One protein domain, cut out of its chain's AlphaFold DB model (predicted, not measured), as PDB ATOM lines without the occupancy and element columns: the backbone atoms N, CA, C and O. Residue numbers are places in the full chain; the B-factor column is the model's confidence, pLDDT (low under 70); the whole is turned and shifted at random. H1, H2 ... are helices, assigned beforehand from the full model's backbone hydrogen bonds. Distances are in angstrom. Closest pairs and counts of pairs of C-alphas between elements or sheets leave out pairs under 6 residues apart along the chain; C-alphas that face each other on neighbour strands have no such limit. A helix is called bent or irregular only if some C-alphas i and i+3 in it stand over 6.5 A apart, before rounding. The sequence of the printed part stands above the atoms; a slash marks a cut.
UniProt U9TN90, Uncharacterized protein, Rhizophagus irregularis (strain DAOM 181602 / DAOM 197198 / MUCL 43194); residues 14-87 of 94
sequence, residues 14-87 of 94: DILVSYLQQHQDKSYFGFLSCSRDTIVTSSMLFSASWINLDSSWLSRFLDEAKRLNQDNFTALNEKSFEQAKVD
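What this domain is: This is residues 14 to 87 of the 94 residues of an uncharacterized protein of Rhizophagus irregularis (strain DAOM 181602 / DAOM 197198 / MUCL 43194) (UniProt U9TN90). A small three-helix body, the hairpin of H1 and H2 with long H3 crossing both, continues into H4, whose residues 74 to 87 stick out as an arm. The printed part has 74 residues with four named helices, H1 to H4 in chain order; it is all helix and loose, radius of gyration of the C-alphas 15.3 A, spanning 49 by 26 by 19 A.

How they stand to each other: Start with H1, residues 14 to 22, and H2, residues 28 to 45: the hairpin only just touches, with 3 pairs of C-alphas within 8 A, the closest Tyr 19 and Phe 31 at 6.7 A. H3, residues 50 to 68, touches H1 at a steep tilt of 49 degrees, closest C-alphas Leu 20 and Ala 65, 6.5 A. H4, residues 70 to 87, is apart from H1 and H2. Every O i to N i+4 pair is within hydrogen-bond range in H1, against 12 of 14 in H2, 13 of 15 in H3 and 12 of 14 in H4.

Where its parts are: Find C-alpha 14 at (22.392, -17.817, 18.813), where H1 begins. H2 has a kink of 82 degrees near residue 35. H3 runs 27.0 A; H4 runs 26.9 A to C-alpha 87 at (-11.377, 1.514, 7.745).

The domain as a whole: The printed part has no cut, and pLDDT is under 70 at residues 45 to 50 and 70 to 87.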
ATOM      1  N   ASP A  14      22.928 -16.483  18.545       88.50
ATOM      2  CA  ASP A  14      22.392 -17.817  18.813       88.50
ATOM      3  C   ASP A  14      21.213 -17.783  19.794       88.50
ATOM      4  O   ASP A  14      20.188 -18.422  19.556       88.50
ATOM      5  N   ILE A  15      21.314 -16.975  20.847       89.06
ATOM      6  CA  ILE A  15      20.258 -16.816  21.855       89.06
ATOM      7  C   ILE A  15      19.077 -16.045  21.284       89.06
ATOM      8  O   ILE A  15      17.926 -16.419  21.505       89.06
ATOM      9  N   LEU A  16      19.354 -15.006  20.499       90.06
ATOM     10  CA  LEU A  16      18.318 -14.234  19.829       90.06
ATOM     11  C   LEU A  16      17.539 -15.088  18.816       90.06
ATOM     12  O   LEU A  16      16.309 -15.095  18.826       90.06
ATOM     13  N   VAL A  17      18.242 -15.874  17.997       90.06
ATOM     14  CA  VAL A  17      17.630 -16.825  17.059       90.06
ATOM     15  C   VAL A  17      16.836 -17.896  17.810       90.06
ATOM     16  O   VAL A  17      15.692 -18.163  17.445       90.06
ATOM     17  N   SER A  18      17.395 -18.456  18.884       91.00
ATOM     18  CA  SER A  18      16.722 -19.468  19.708       91.00
ATOM     19  C   SER A  18      15.421 -18.939  20.309       91.00
ATOM     20  O   SER A  18      14.387 -19.596  20.202       91.00
ATOM     21  N   TYR A  19      15.436 -17.727  20.872       92.19
ATOM     22  CA  TYR A  19      14.236 -17.076  21.397       92.19
ATOM     23  C   TYR A  19      13.175 -16.887  20.304       92.19
ATOM     24  O   TYR A  19      12.013 -17.254  20.474       92.19
ATOM     25  N   LEU A  20      13.566 -16.369  19.138       91.12
ATOM     26  CA  LEU A  20      12.632 -16.136  18.036       91.12
ATOM     27  C   LEU A  20      12.006 -17.436  17.504       91.12
ATOM     28  O   LEU A  20      10.843 -17.430  17.098       91.12
ATOM     29  N   GLN A  21      12.745 -18.543  17.511       88.94
ATOM     30  CA  GLN A  21      12.239 -19.851  17.086       88.94
ATOM     31  C   GLN A  21      11.309 -20.499  18.121       88.94
ATOM     32  O   GLN A  21      10.353 -21.169  17.739       88.94
ATOM     33  N   GLN A  22      11.568 -20.302  19.416       88.88
ATOM     34  CA  GLN A  22      10.813 -20.947  20.499       88.88
ATOM     35  C   GLN A  22       9.516 -20.213  20.861       88.88
ATOM     36  O   GLN A  22       8.580 -20.830  21.365       88.88
ATOM     37  N   HIS A  23       9.435 -18.907  20.594       84.44
ATOM     38  CA  HIS A  23       8.299 -18.080  20.994       84.44
ATOM     39  C   HIS A  23       7.388 -17.748  19.801       84.44
ATOM     40  O   HIS A  23       7.828 -17.167  18.802       84.44
ATOM     41  N   GLN A  24       6.093 -18.080  19.906       80.25
ATOM     42  CA  GLN A  24       5.079 -17.619  18.946       80.25
ATOM     43  C   GLN A  24       4.844 -16.107  19.088       80.25
ATOM     44  O   GLN A  24       4.998 -15.379  18.104       80.25
ATOM     45  N   ASP A  25       4.610 -15.635  20.315       81.75
ATOM     46  CA  ASP A  25       4.440 -14.216  20.650       81.75
ATOM     47  C   ASP A  25       5.798 -13.548  20.902       81.75
ATOM     48  O   ASP A  25       6.277 -13.397  22.029       81.75
ATOM     49  N   LYS A  26       6.464 -13.181  19.806       85.00
ATOM     50  CA  LYS A  26       7.799 -12.574  19.830       85.00
ATOM     51  C   LYS A  26       7.708 -11.133  20.331       85.00
ATOM     52  O   LYS A  26       7.294 -10.238  19.601       85.00
ATOM     53  N   SER A  27       8.164 -10.899  21.555       90.88
ATOM     54  CA  SER A  27       8.334  -9.555  22.120       90.88
ATOM     55  C   SER A  27       9.803  -9.267  22.403       90.88
ATOM     56  O   SER A  27      10.486 -10.106  22.993       90.88
ATOM     57  N   TYR A  28      10.270  -8.068  22.037       91.19
ATOM     58  CA  TYR A  28      11.609  -7.591  22.394       91.19
ATOM     59  C   TYR A  28      11.777  -7.477  23.916       91.19
ATOM     60  O   TYR A  28      12.785  -7.903  24.467       91.19
ATOM     61  N   PHE A  29      10.749  -7.005  24.627       90.94
ATOM     62  CA  PHE A  29      10.784  -6.930  26.089       90.94
ATOM     63  C   PHE A  29      10.836  -8.322  26.742       90.94
ATOM     64  O   PHE A  29      11.546  -8.531  27.727       90.94
ATOM     65  N   GLY A  30      10.126  -9.295  26.159       92.06
ATOM     66  CA  GLY A  30      10.219 -10.698  26.572       92.06
ATOM     67  C   GLY A  30      11.623 -11.264  26.347       92.06
ATOM     68  O   GLY A  30      12.186 -11.882  27.246       92.06
ATOM     69  N   PHE A  31      12.237 -10.953  25.202       92.56
ATOM     70  CA  PHE A  31      13.609 -11.352  24.887       92.56
ATOM     71  C   PHE A  31      14.607 -10.795  25.907       92.56
ATOM     72  O   PHE A  31      15.409 -11.557  26.450       92.56
ATOM     73  N   LEU A  32      14.519  -9.495  26.211       90.94
ATOM     74  CA  LEU A  32      15.365  -8.848  27.214       90.94
ATOM     75  C   LEU A  32      15.209  -9.489  28.594       90.94
ATOM     76  O   LEU A  32      16.198  -9.693  29.291       90.94
ATOM     77  N   SER A  33      13.978  -9.835  28.974       90.12
ATOM     78  CA  SER A  33      13.687 -10.458  30.268       90.12
ATOM     79  C   SER A  33      14.260 -11.875  30.362       90.12
ATOM     80  O   SER A  33      14.857 -12.226  31.376       90.12
ATOM     81  N   CYS A  34      14.129 -12.675  29.301       88.56
ATOM     82  CA  CYS A  34      14.614 -14.057  29.261       88.56
ATOM     83  C   CYS A  34      16.134 -14.171  29.057       88.56
ATOM     84  O   CYS A  34      16.718 -15.180  29.439       88.56
ATOM     85  N   SER A  35      16.772 -13.159  28.463       87.00
ATOM     86  CA  SER A  35      18.170 -13.232  27.997       87.00
ATOM     87  C   SER A  35      19.097 -12.215  28.670       87.00
ATOM     88  O   SER A  35      20.215 -11.994  28.201       87.00
ATOM     89  N   ARG A  36      18.643 -11.576  29.758       86.00
ATOM     90  CA  ARG A  36      19.320 -10.448  30.418       86.00
ATOM     91  C   ARG A  36      20.780 -10.729  30.751       86.00
ATOM     92  O   ARG A  36      21.644  -9.927  30.405       86.00
ATOM     93  N   ASP A  37      21.052 -11.851  31.409       85.38
ATOM     94  CA  ASP A  37      22.403 -12.170  31.878       85.38
ATOM     95  C   ASP A  37      23.356 -12.344  30.698       85.38
ATOM     96  O   ASP A  37      24.431 -11.745  30.671       85.38
ATOM     97  N   THR A  38      22.925 -13.052  29.654       82.75
ATOM     98  CA  THR A  38      23.772 -13.243  28.480       82.75
ATOM     99  C   THR A  38      23.965 -11.968  27.671       82.75
ATOM    100  O   THR A  38      25.058 -11.746  27.149       82.75
ATOM    101  N   ILE A  39      22.950 -11.105  27.584       83.56
ATOM    102  CA  ILE A  39      23.088  -9.778  26.971       83.56
ATOM    103  C   ILE A  39      24.147  -8.977  27.729       83.56
ATOM    104  O   ILE A  39      25.064  -8.450  27.104       83.56
ATOM    105  N   VAL A  40      24.080  -8.927  29.061       82.06
ATOM    106  CA  VAL A  40      25.047  -8.200  29.895       82.06
ATOM    107  C   VAL A  40      26.463  -8.752  29.712       82.06
ATOM    108  O   VAL A  40      27.379  -7.977  29.434       82.06
ATOM    109  N   THR A  41      26.650 -10.074  29.781       81.94
ATOM    110  CA  THR A  41      27.962 -10.711  29.587       81.94
ATOM    111  C   THR A  41      28.514 -10.466  28.182       81.94
ATOM    112  O   THR A  41      29.663 -10.050  28.041       81.94
ATOM    113  N   SER A  42      27.695 -10.649  27.144       75.31
ATOM    114  CA  SER A  42      28.109 -10.424  25.749       75.31
ATOM    115  C   SER A  42      28.484  -8.962  25.503       75.31
ATOM    116  O   SER A  42      29.416  -8.669  24.762       75.31
ATOM    117  N   SER A  43      27.793  -8.030  26.159       74.94
ATOM    118  CA  SER A  43      28.024  -6.590  25.999       74.94
ATOM    119  C   SER A  43      29.276  -6.110  26.732       74.94
ATOM    120  O   SER A  43      29.998  -5.256  26.214       74.94
ATOM    121  N   MET A  44      29.577  -6.688  27.903       75.56
ATOM    122  CA  MET A  44      30.811  -6.411  28.648       75.56
ATOM    123  C   MET A  44      32.069  -6.803  27.865       75.56
ATOM    124  O   MET A  44      33.072  -6.098  27.937       75.56
ATOM    125  N   LEU A  45      32.012  -7.890  27.091       69.50
ATOM    126  CA  LEU A  45      33.163  -8.408  26.342       69.50
ATOM    127  C   LEU A  45      33.580  -7.529  25.154       69.50
ATOM    128  O   LEU A  45      34.724  -7.614  24.716       69.50
ATOM    129  N   PHE A  46      32.690  -6.674  24.645       62.94
ATOM    130  CA  PHE A  46      32.933  -5.908  23.416       62.94
ATOM    131  C   PHE A  46      33.169  -4.413  23.623       62.94
ATOM    132  O   PHE A  46      33.256  -3.675  22.642       62.94
ATOM    133  N   SER A  47      33.276  -3.931  24.869       61.59
ATOM    134  CA  SER A  47      33.318  -2.484  25.167       61.59
ATOM    135  C   SER A  47      32.200  -1.712  24.449       61.59
ATOM    136  O   SER A  47      32.361  -0.544  24.093       61.59
ATOM    137  N   ALA A  48      31.074  -2.389  24.176       61.81
ATOM    138  CA  ALA A  48      29.972  -1.806  23.438       61.81
ATOM    139  C   ALA A  48      29.537  -0.553  24.190       61.81
ATOM    140  O   ALA A  48      29.327  -0.597  25.405       61.81
ATOM    141  N   SER A  49      29.448   0.571  23.477       65.12
ATOM    142  CA  SER A  49      28.929   1.796  24.066       65.12
ATOM    143  C   SER A  49      27.535   1.488  24.596       65.12
ATOM    144  O   SER A  49      26.598   1.310  23.817       65.12
ATOM    145  N   TRP A  50      27.414   1.386  25.922       69.50
ATOM    146  CA  TRP A  50      26.163   1.072  26.613       69.50
ATOM    147  C   TRP A  50      25.031   2.012  26.182       69.50
ATOM    148  O   TRP A  50      23.872   1.613  26.176       69.50
ATOM    149  N   ILE A  51      25.390   3.224  25.740       75.06
ATOM    150  CA  ILE A  51      24.494   4.233  25.164       75.06
ATOM    151  C   ILE A  51      23.671   3.676  23.996       75.06
ATOM    152  O   ILE A  51      22.489   3.978  23.895       75.06
ATOM    153  N   ASN A  52      24.268   2.848  23.138       81.81
ATOM    154  CA  ASN A  52      23.609   2.296  21.951       81.81
ATOM    155  C   ASN A  52      23.306   0.803  22.094       81.81
ATOM    156  O   ASN A  52      23.031   0.131  21.099       81.81
ATOM    157  N   LEU A  53      23.407   0.250  23.304       83.31
ATOM    158  CA  LEU A  53      23.277  -1.188  23.487       83.31
ATOM    159  C   LEU A  53      21.852  -1.658  23.194       83.31
ATOM    160  O   LEU A  53      21.661  -2.594  22.421       83.31
ATOM    161  N   ASP A  54      20.865  -0.973  23.768       86.31
ATOM    162  CA  ASP A  54      19.455  -1.306  23.572       86.31
ATOM    163  C   ASP A  54      19.035  -1.138  22.105       86.31
ATOM    164  O   ASP A  54      18.466  -2.047  21.508       86.31
ATOM    165  N   SER A  55      19.426  -0.031  21.465       87.75
ATOM    166  CA  SER A  55      19.139   0.195  20.044       87.75
ATOM    167  C   SER A  55      19.808  -0.842  19.133       87.75
ATOM    168  O   SER A  55      19.199  -1.289  18.159       87.75
ATOM    169  N   SER A  56      21.024  -1.289  19.469       86.88
ATOM    170  CA  SER A  56      21.727  -2.342  18.723       86.88
ATOM    171  C   SER A  56      21.022  -3.694  18.839       86.88
ATOM    172  O   SER A  56      20.853  -4.389  17.836       86.88
ATOM    173  N   TRP A  57      20.593  -4.078  20.045       88.44
ATOM    174  CA  TRP A  57      19.857  -5.326  20.264       88.44
ATOM    175  C   TRP A  57      18.463  -5.290  19.646       88.44
ATOM    176  O   TRP A  57      18.043  -6.291  19.067       88.44
ATOM    177  N   LEU A  58      17.785  -4.144  19.682       91.31
ATOM    178  CA  LEU A  58      16.506  -3.954  19.011       91.31
ATOM    179  C   LEU A  58      16.638  -4.107  17.491       91.31
ATOM    180  O   LEU A  58      15.857  -4.839  16.887       91.31
ATOM    181  N   SER A  59      17.644  -3.481  16.870       90.31
ATOM    182  CA  SER A  59      17.879  -3.625  15.424       90.31
ATOM    183  C   SER A  59      18.120  -5.087  15.049       90.31
ATOM    184  O   SER A  59      17.461  -5.620  14.161       90.31
ATOM    185  N   ARG A  60      18.996  -5.770  15.794       90.19
ATOM    186  CA  ARG A  60      19.301  -7.197  15.600       90.19
ATOM    187  C   ARG A  60      18.073  -8.086  15.763       90.19
ATOM    188  O   ARG A  60      17.889  -9.026  14.993       90.19
ATOM    189  N   PHE A  61      17.230  -7.783  16.748       91.25
ATOM    190  CA  PHE A  61      15.973  -8.484  16.972       91.25
ATOM    191  C   PHE A  61      15.046  -8.372  15.763       91.25
ATOM    192  O   PHE A  61      14.525  -9.384  15.300       91.25
ATOM    193  N   LEU A  62      14.872  -7.162  15.227       90.69
ATOM    194  CA  LEU A  62      14.029  -6.917  14.058       90.69
ATOM    195  C   LEU A  62      14.580  -7.599  12.801       90.69
ATOM    196  O   LEU A  62      13.817  -8.233  12.070       90.69
ATOM    197  N   ASP A  63      15.892  -7.522  12.578       89.81
ATOM    198  CA  ASP A  63      16.544  -8.121  11.412       89.81
ATOM    199  C   ASP A  63      16.414  -9.648  11.409       89.81
ATOM    200  O   ASP A  63      16.008 -10.246  10.410       89.81
ATOM    201  N   GLU A  64      16.687 -10.299  12.542       90.12
ATOM    202  CA  GLU A  64      16.560 -11.754  12.650       90.12
ATOM    203  C   GLU A  64      15.101 -12.210  12.661       90.12
ATOM    204  O   GLU A  64      14.788 -13.236  12.058       90.12
ATOM    205  N   ALA A  65      14.185 -11.450  13.270       88.88
ATOM    206  CA  ALA A  65      12.756 -11.748  13.199       88.88
ATOM    207  C   ALA A  65      12.254 -11.697  11.750       88.88
ATOM    208  O   ALA A  65      11.519 -12.587  11.320       88.88
ATOM    209  N   LYS A  66      12.697 -10.701  10.973       86.88
ATOM    210  CA  LYS A  66      12.391 -10.585   9.545       86.88
ATOM    211  C   LYS A  66      13.008 -11.728   8.740       86.88
ATOM    212  O   LYS A  66      12.340 -12.292   7.878       86.88
ATOM    213  N   ARG A  67      14.259 -12.097   9.029       86.00
ATOM    214  CA  ARG A  67      14.968 -13.187   8.343       86.00
ATOM    215  C   ARG A  67      14.332 -14.552   8.606       86.00
ATOM    216  O   ARG A  67      14.200 -15.344   7.682       86.00
ATOM    217  N   LEU A  68      13.938 -14.828   9.848       83.88
ATOM    218  CA  LEU A  68      13.336 -16.104  10.252       83.88
ATOM    219  C   LEU A  68      11.884 -16.259   9.792       83.88
ATOM    220  O   LEU A  68      11.375 -17.374   9.769       83.88
ATOM    221  N   ASN A  69      11.216 -15.158   9.450       76.19
ATOM    222  CA  ASN A  69       9.791 -15.132   9.133       76.19
ATOM    223  C   ASN A  69       9.533 -14.507   7.747       76.19
ATOM    224  O   ASN A  69       8.531 -13.814   7.566       76.19
ATOM    225  N   GLN A  70      10.432 -14.737   6.776       64.06
ATOM    226  CA  GLN A  70      10.337 -14.189   5.410       64.06
ATOM    227  C   GLN A  70       8.982 -14.479   4.739       64.06
ATOM    228  O   GLN A  70       8.445 -13.595   4.077       64.06
ATOM    229  N   ASP A  71       8.383 -15.645   4.996       56.62
ATOM    230  CA  ASP A  71       7.085 -16.035   4.420       56.62
ATOM    231  C   ASP A  71       5.876 -15.404   5.144       56.62
ATOM    232  O   ASP A  71       4.821 -15.186   4.554       56.62
ATOM    233  N   ASN A  72       6.026 -15.047   6.423       53.00
ATOM    234  CA  ASN A  72       4.966 -14.480   7.274       53.00
ATOM    235  C   ASN A  72       4.946 -12.942   7.249       53.00
ATOM    236  O   ASN A  72       3.939 -12.315   7.582       53.00
ATOM    237  N   PHE A  73       6.058 -12.312   6.861       46.66
ATOM    238  CA  PHE A  73       6.149 -10.857   6.748       46.66
ATOM    239  C   PHE A  73       5.300 -10.324   5.580       46.66
ATOM    240  O   PHE A  73       4.685  -9.266   5.698       46.66
ATOM    241  N   THR A  74       5.181 -11.093   4.491       48.50
ATOM    242  CA  THR A  74       4.265 -10.802   3.374       48.50
ATOM    243  C   THR A  74       2.805 -10.790   3.845       48.50
ATOM    244  O   THR A  74       2.069  -9.852   3.545       48.50
ATOM    245  N   ALA A  75       2.419 -11.748   4.696       49.97
ATOM    246  CA  ALA A  75       1.069 -11.842   5.261       49.97
ATOM    247  C   ALA A  75       0.740 -10.723   6.274       49.97
ATOM    248  O   ALA A  75      -0.412 -10.296   6.378       49.97
ATOM    249  N   LEU A  76       1.734 -10.212   7.013       50.72
ATOM    250  CA  LEU A  76       1.561  -9.044   7.890       50.72
ATOM    251  C   LEU A  76       1.350  -7.755   7.087       50.72
ATOM    252  O   LEU A  76       0.538  -6.917   7.482       50.72
ATOM    253  N   ASN A  77       2.030  -7.608   5.949       50.81
ATOM    254  CA  ASN A  77       1.836  -6.463   5.065       50.81
ATOM    255  C   ASN A  77       0.447  -6.507   4.398       50.81
ATOM    256  O   ASN A  77      -0.280  -5.521   4.445       50.81
ATOM    257  N   GLU A  78       0.012  -7.663   3.885       53.12
ATOM    258  CA  GLU A  78      -1.327  -7.826   3.286       53.12
ATOM    259  C   GLU A  78      -2.468  -7.558   4.278       53.12
ATOM    260  O   GLU A  78      -3.391  -6.806   3.968       53.12
ATOM    261  N   LYS A  79      -2.386  -8.080   5.512       51.50
ATOM    262  CA  LYS A  79      -3.393  -7.789   6.552       51.50
ATOM    263  C   LYS A  79      -3.471  -6.305   6.913       51.50
ATOM    264  O   LYS A  79      -4.553  -5.814   7.226       51.50
ATOM    265  N   SER A  80      -2.345  -5.596   6.858       52.53
ATOM    266  CA  SER A  80      -2.289  -4.158   7.142       52.53
ATOM    267  C   SER A  80      -2.965  -3.332   6.039       52.53
ATOM    268  O   SER A  80      -3.651  -2.356   6.338       52.53
ATOM    269  N   PHE A  81      -2.827  -3.744   4.773       55.62
ATOM    270  CA  PHE A  81      -3.482  -3.093   3.633       55.62
ATOM    271  C   PHE A  81      -4.995  -3.351   3.587       55.62
ATOM    272  O   PHE A  81      -5.761  -2.419   3.341       55.62
ATOM    273  N   GLU A  82      -5.445  -4.575   3.873       57.88
ATOM    274  CA  GLU A  82      -6.879  -4.892   3.871       57.88
ATOM    275  C   GLU A  82      -7.626  -4.231   5.041       57.88
ATOM    276  O   GLU A  82      -8.727  -3.715   4.852       57.88
ATOM    277  N   GLN A  83      -7.015  -4.132   6.229       54.06
ATOM    278  CA  GLN A  83      -7.616  -3.407   7.356       54.06
ATOM    279  C   GLN A  83      -7.738  -1.900   7.066       54.06
ATOM    280  O   GLN A  83      -8.784  -1.306   7.316       54.06
ATOM    281  N   ALA A  84      -6.725  -1.290   6.437       55.47
ATOM    282  CA  ALA A  84      -6.783   0.113   6.020       55.47
ATOM    283  C   ALA A  84      -7.872   0.384   4.960       55.47
ATOM    284  O   ALA A  84      -8.418   1.487   4.892       55.47
ATOM    285  N   LYS A  85      -8.222  -0.613   4.138       55.75
ATOM    286  CA  LYS A  85      -9.286  -0.529   3.127       55.75
ATOM    287  C   LYS A  85     -10.688  -0.643   3.738       55.75
ATOM    288  O   LYS A  85     -11.604   0.063   3.317       55.75
ATOM    289  N   VAL A  86     -10.834  -1.479   4.768       57.56
ATOM    290  CA  VAL A  86     -12.062  -1.593   5.571       57.56
ATOM    291  C   VAL A  86     -12.317  -0.311   6.372       57.56
ATOM    292  O   VAL A  86     -13.447   0.174   6.394       57.56
ATOM    293  N   ASP A  87     -11.268   0.293   6.936       54.81
ATOM    294  CA  ASP A  87     -11.377   1.514   7.745       54.81
ATOM    295  C   ASP A  87     -11.577   2.789   6.896       54.81
ATOM    296  O   ASP A  87     -12.115   3.784   7.385       54.81
TER     297      ASP A  87